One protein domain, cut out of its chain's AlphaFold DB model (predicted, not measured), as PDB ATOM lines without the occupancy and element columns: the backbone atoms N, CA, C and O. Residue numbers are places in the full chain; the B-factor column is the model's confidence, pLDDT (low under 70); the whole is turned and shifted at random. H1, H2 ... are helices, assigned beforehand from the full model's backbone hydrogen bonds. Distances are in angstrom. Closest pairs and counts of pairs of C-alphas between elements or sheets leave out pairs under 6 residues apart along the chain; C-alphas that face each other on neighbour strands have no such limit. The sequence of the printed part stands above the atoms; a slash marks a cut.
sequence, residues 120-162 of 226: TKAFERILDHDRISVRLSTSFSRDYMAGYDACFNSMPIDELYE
ATOM      1  N   THR A 120     468.105 380.963 390.443       93.25
ATOM      2  CA  THR A 120     468.938 381.281 391.614       93.25
ATOM      3  C   THR A 120     469.755 380.069 392.063       93.25
ATOM      4  O   THR A 120     470.970 380.176 392.197       93.25
ATOM      5  N   LYS A 121     469.130 378.890 392.197       94.12
ATOM      6  CA  LYS A 121     469.831 377.651 392.569       94.12
ATOM      7  C   LYS A 121     470.804 377.168 391.501       94.12
ATOM      8  O   LYS A 121     471.838 376.597 391.836       94.12
ATOM      9  N   ALA A 122     470.506 377.404 390.225       95.00
ATOM     10  CA  ALA A 122     471.452 377.117 389.151       95.00
ATOM     11  C   ALA A 122     472.729 377.970 389.284       95.00
ATOM     12  O   ALA A 122     473.826 377.422 389.228       95.00
ATOM     13  N   PHE A 123     472.598 379.279 389.530       96.75
ATOM     14  CA  PHE A 123     473.747 380.171 389.713       96.75
ATOM     15  C   PHE A 123     474.520 379.904 391.004       96.75
ATOM     16  O   PHE A 123     475.746 379.920 390.970       96.75
ATOM     17  N   GLU A 124     473.834 379.606 392.112       96.62
ATOM     18  CA  GLU A 124     474.495 379.195 393.358       96.62
ATOM     19  C   GLU A 124     475.434 378.007 393.110       96.62
ATOM     20  O   GLU A 124     476.595 378.069 393.491       96.62
ATOM     21  N   ARG A 125     474.981 376.979 392.378       97.44
ATOM     22  CA  ARG A 125     475.805 375.805 392.031       97.44
ATOM     23  C   ARG A 125     476.963 376.128 391.088       97.44
ATOM     24  O   ARG A 125     478.021 375.528 391.213       97.44
ATOM     25  N   ILE A 126     476.770 377.043 390.134       97.56
ATOM     26  CA  ILE A 126     477.837 377.476 389.212       97.56
ATOM     27  C   ILE A 126     478.959 378.196 389.975       97.56
ATOM     28  O   ILE A 126     480.125 378.076 389.607       97.56
ATOM     29  N   LEU A 127     478.606 378.951 391.017       97.94
ATOM     30  CA  LEU A 127     479.534 379.779 391.790       97.94
ATOM     31  C   LEU A 127     480.088 379.075 393.044       97.94
ATOM     32  O   LEU A 127     480.970 379.632 393.696       97.94
ATOM     33  N   ASP A 128     479.601 377.876 393.372       97.69
ATOM     34  CA  ASP A 128     480.008 377.082 394.537       97.69
ATOM     35  C   ASP A 128     481.342 376.364 394.288       97.69
ATOM     36  O   ASP A 128     481.408 375.186 393.934       97.69
ATOM     37  N   HIS A 129     482.434 377.117 394.401       98.38
ATOM     38  CA  HIS A 129     483.783 376.592 394.253       98.38
ATOM     39  C   HIS A 129     484.759 377.367 395.141       98.38
ATOM     40  O   HIS A 129     484.757 378.593 395.134       98.38
ATOM     41  N   ASP A 130     485.682 376.672 395.815       98.06
ATOM     42  CA  ASP A 130     486.615 377.258 396.801       98.06
ATOM     43  C   ASP A 130     487.496 378.402 396.261       98.06
ATOM     44  O   ASP A 130     488.050 379.199 397.016       98.06
ATOM     45  N   ARG A 131     487.660 378.476 394.937       98.00
ATOM     46  CA  ARG A 131     488.429 379.532 394.245       98.00
ATOM     47  C   ARG A 131     487.579 380.702 393.750       98.00
ATOM     48  O   ARG A 131     488.118 381.608 393.123       98.00
ATOM     49  N   ILE A 132     486.270 380.673 393.980       97.94
ATOM     50  CA  ILE A 132     485.338 381.727 393.589       97.94
ATOM     51  C   ILE A 132     484.918 382.473 394.853       97.94
ATOM     52  O   ILE A 132     484.492 381.890 395.841       97.94
ATOM     53  N   SER A 133     485.052 383.795 394.824       96.31
ATOM     54  CA  SER A 133     484.571 384.676 395.887       96.31
ATOM     55  C   SER A 133     483.536 385.628 395.310       96.31
ATOM     56  O   SER A 133     483.836 386.384 394.388       96.31
ATOM     57  N   VAL A 134     482.323 385.606 395.862       96.44
ATOM     58  CA  VAL A 134     481.208 386.446 395.408       96.44
ATOM     59  C   VAL A 134     480.991 387.582 396.400       96.44
ATOM     60  O   VAL A 134     480.865 387.357 397.603       96.44
ATOM     61  N   ARG A 135     480.925 388.817 395.895       95.12
ATOM     62  CA  ARG A 135     480.573 390.009 396.675       95.12
ATOM     63  C   ARG A 135     479.351 390.664 396.045       95.12
ATOM     64  O   ARG A 135     479.406 391.094 394.899       95.12
ATOM     65  N   LEU A 136     478.247 390.707 396.787       96.31
ATOM     66  CA  LEU A 136     477.006 391.360 396.366       96.31
ATOM     67  C   LEU A 136     476.966 392.805 396.876       96.31
ATOM     68  O   LEU A 136     477.776 393.191 397.720       96.31
ATOM     69  N   SER A 137     476.036 393.609 396.351       96.31
ATOM     70  CA  SER A 137     475.850 395.015 396.755       96.31
ATOM     71  C   SER A 137     477.147 395.840 396.718       96.31
ATOM     72  O   SER A 137     477.344 396.738 397.530       96.31
ATOM     73  N   THR A 138     478.046 395.506 395.791       93.25
ATOM     74  CA  THR A 138     479.361 396.130 395.636       93.25
ATOM     75  C   THR A 138     479.438 396.715 394.232       93.25
ATOM     76  O   THR A 138     479.394 395.967 393.258       93.25
ATOM     77  N   SER A 139     479.522 398.042 394.119       91.25
ATOM     78  CA  SER A 139     479.768 398.694 392.833       91.25
ATOM     79  C   SER A 139     481.187 398.390 392.357       91.25
ATOM     80  O   SER A 139     482.123 398.312 393.153       91.25
ATOM     81  N   PHE A 140     481.354 398.213 391.052       90.81
ATOM     82  CA  PHE A 140     482.672 398.036 390.459       90.81
ATOM     83  C   PHE A 140     483.347 399.398 390.259       90.81
ATOM     84  O   PHE A 140     482.707 400.353 389.827       90.81
ATOM     85  N   SER A 141     484.645 399.475 390.549       87.94
ATOM     86  CA  SER A 141     485.513 400.596 390.176       87.94
ATOM     87  C   SER A 141     486.663 400.069 389.326       87.94
ATOM     88  O   SER A 141     487.172 398.977 389.590       87.94
ATOM     89  N   ARG A 142     487.117 400.855 388.339       87.62
ATOM     90  CA  ARG A 142     488.277 400.508 387.497       87.62
ATOM     91  C   ARG A 142     489.533 400.227 388.323       87.62
ATOM     92  O   ARG A 142     490.308 399.348 387.957       87.62
ATOM     93  N   ASP A 143     489.681 400.868 389.481       88.06
ATOM     94  CA  ASP A 143     490.807 400.644 390.397       88.06
ATOM     95  C   ASP A 143     490.898 399.197 390.896       88.06
ATOM     96  O   ASP A 143     491.983 398.714 391.221       88.06
ATOM     97  N   TYR A 144     489.779 398.461 390.917       87.50
ATOM     98  CA  TYR A 144     489.778 397.050 391.304       87.50
ATOM     99  C   TYR A 144     490.590 396.189 390.342       87.50
ATOM    100  O   TYR A 144     491.120 395.164 390.760       87.50
ATOM    101  N   MET A 145     490.740 396.609 389.082       88.81
ATOM    102  CA  MET A 145     491.493 395.861 388.075       88.81
ATOM    103  C   MET A 145     492.980 395.746 388.424       88.81
ATOM    104  O   MET A 145     493.594 394.744 388.084       88.81
ATOM    105  N   ALA A 146     493.550 396.716 389.150       89.31
ATOM    106  CA  ALA A 146     494.964 396.696 389.529       89.31
ATOM    107  C   ALA A 146     495.332 395.532 390.473       89.31
ATOM    108  O   ALA A 146     496.509 395.211 390.620       89.31
ATOM    109  N   GLY A 147     494.339 394.908 391.119       88.50
ATOM    110  CA  GLY A 147     494.529 393.777 392.031       88.50
ATOM    111  C   GLY A 147     494.452 392.391 391.385       88.50
ATOM    112  O   GLY A 147     494.555 391.405 392.111       88.50
ATOM    113  N   TYR A 148     494.244 392.292 390.067       94.44
ATOM    114  CA  TYR A 148     494.023 391.020 389.370       94.44
ATOM    115  C   TYR A 148     494.819 390.939 388.062       94.44
ATOM    116  O   TYR A 148     495.069 391.950 387.413       94.44
ATOM    117  N   ASP A 149     495.159 389.718 387.636       96.31
ATOM    118  CA  ASP A 149     495.877 389.480 386.372       96.31
ATOM    119  C   ASP A 149     495.027 389.800 385.127       96.31
ATOM    120  O   ASP A 149     495.556 390.146 384.071       96.31
ATOM    121  N   ALA A 150     493.700 389.667 385.233       95.12
ATOM    122  CA  ALA A 150     492.745 389.946 384.164       95.12
ATOM    123  C   ALA A 150     491.378 390.359 384.728       95.12
ATOM    124  O   ALA A 150     491.001 389.971 385.834       95.12
ATOM    125  N   CYS A 151     490.610 391.107 383.931       93.06
ATOM    126  CA  CYS A 151     489.251 391.528 384.258       93.06
ATOM    127  C   CYS A 151     488.294 391.149 383.125       93.06
ATOM    128  O   CYS A 151     488.474 391.579 381.986       93.06
ATOM    129  N   PHE A 152     487.261 390.373 383.453       93.81
ATOM    130  CA  PHE A 152     486.110 390.153 382.582       93.81
ATOM    131  C   PHE A 152     484.998 391.088 383.039       93.81
ATOM    132  O   PHE A 152     484.464 390.930 384.136       93.81
ATOM    133  N   ASN A 153     484.679 392.080 382.213       90.69
ATOM    134  CA  ASN A 153     483.717 393.116 382.551       90.69
ATOM    135  C   ASN A 153     482.442 392.957 381.707       90.69
ATOM    136  O   ASN A 153     482.520 392.830 380.487       90.69
ATOM    137  N   SER A 154     481.283 392.954 382.367       94.19
ATOM    138  CA  SER A 154     479.956 392.877 381.744       94.19
ATOM    139  C   SER A 154     479.068 394.092 382.062       94.19
ATOM    140  O   SER A 154     477.845 393.985 382.017       94.19
ATOM    141  N   MET A 155     479.667 395.215 382.458       92.62
ATOM    142  CA  MET A 155     478.996 396.504 382.652       92.62
ATOM    143  C   MET A 155     478.728 397.179 381.297       92.62
ATOM    144  O   MET A 155     479.393 396.839 380.311       92.62
ATOM    145  N   PRO A 156     477.816 398.164 381.236       94.81
ATOM    146  CA  PRO A 156     477.709 399.060 380.090       94.81
ATOM    147  C   PRO A 156     479.070 399.691 379.767       94.81
ATOM    148  O   PRO A 156     479.777 400.182 380.650       94.81
ATOM    149  N   ILE A 157     479.480 399.616 378.500       94.38
ATOM    150  CA  ILE A 157     480.826 400.039 378.088       94.38
ATOM    151  C   ILE A 157     481.012 401.554 378.214       94.38
ATOM    152  O   ILE A 157     482.086 402.020 378.574       94.38
ATOM    153  N   ASP A 158     479.959 402.316 377.962       95.81
ATOM    154  CA  ASP A 158     479.895 403.756 378.161       95.81
ATOM    155  C   ASP A 158     480.064 404.138 379.637       95.81
ATOM    156  O   ASP A 158     480.895 404.992 379.935       95.81
ATOM    157  N   GLU A 159     479.409 403.435 380.569       94.19
ATOM    158  CA  GLU A 159     479.629 403.624 382.015       94.19
ATOM    159  C   GLU A 159     481.070 403.299 382.438       94.19
ATOM    160  O   GLU A 159     481.674 404.029 383.226       94.19
ATOM    161  N   LEU A 160     481.658 402.220 381.901       92.19
ATOM    162  CA  LEU A 160     483.049 401.840 382.184       92.19
ATOM    163  C   LEU A 160     484.050 402.942 381.792       92.19
ATOM    164  O   LEU A 160     485.095 403.088 382.434       92.19
ATOM    165  N   TYR A 161     483.745 403.700 380.740       92.94
ATOM    166  CA  TYR A 161     484.537 404.838 380.279       92.94
ATOM    167  C   TYR A 161     483.914 406.182 380.669       92.94
ATOM    168  O   TYR A 161     484.144 407.166 379.981       92.94
ATOM    169  N   GLU A 162     483.142 406.226 381.761       93.75
ATOM    170  CA  GLU A 162     482.609 407.463 382.358       93.75
ATOM    171  C   GLU A 162     481.873 408.371 381.356       93.75
ATOM    172  O   GLU A 162     481.827 409.589 381.510       93.75
TER     173      GLU A 162
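AT A GLANCE: This is residues 120 to 162 of the 226 residues of the protein "UDP-galactopyranose mutase" of Rhizobium cellulosilyticum (UniProt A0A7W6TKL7). The printed part is an open, loosely built piece with no packed core: a free arm, residues 120 to 139, with H1 at its outer end, sticks out from an open loop in which H2 and H3 are joined by a link that folds back. The loop comes round until the first residue of H2 is near the last residue of H3, while H1 stays far from both. The printed part has 43 residues, with three named helices in the order H1, H2, H3 and no named strand; the class is all helix, though under half of the residues, 18 of 43, are in named elements. It is loose, with a radius of gyration of the C-alphas of 12.8 A, and elongated, spanning 34 by 22 by 16 A.

IN THESE COORDINATES: H1 is residues 120 to 127, the longest helix, 10.7 A from first to last C-alpha; it begins at C-alpha 120, at (468.938, 381.281, 391.614). Residues 128 to 141 follow with no named element. H2 is residues 142 to 147, 10.2 A from first to last C-alpha, and begins at C-alpha 142, at (488.277, 400.508, 387.497). H3 is residues 157 to 160, 5.0 A long, and ends at C-alpha 160, at (483.049, 401.840, 382.184).

HOW THE PARTS SIT: H1 touches no helix. It is apart from H2, the next helix along the printed part, and it is also apart from H3. H2 and H3 are close but not clearly touching, with 1 pair of C-alphas within 8 A: the closest C-alphas, those of Arg 142 and Leu 160, are 7.6 A apart. Their centres are 15.3 A apart. In H1 every O i to N i+4 pair is within hydrogen-bond range; in H2 0 of 2 such pairs are, beside 3 of 3 O i to N i+3 pairs, and H3 is too short for an O i to N i+4 pair but has its 1 O i to N i+3 pair within range.

THE WHOLE: The two C-alphas farthest apart are those of Lys 121 and Glu 162, at 34.0 A, and the first and last printed C-alphas, of Thr 120 and Glu 162, are 31.0 A apart. Residues 120 to 139, of which 120 to 127 belong to H1, stand free. The link from H1 to H2 is long, with 14 residues, and the link from H2 to H3 is short, with 9. The printed part has no cut. The mean pLDDT of the printed part is 94.0, and no printed residue of this model is under 70; H2 has a mean of 88.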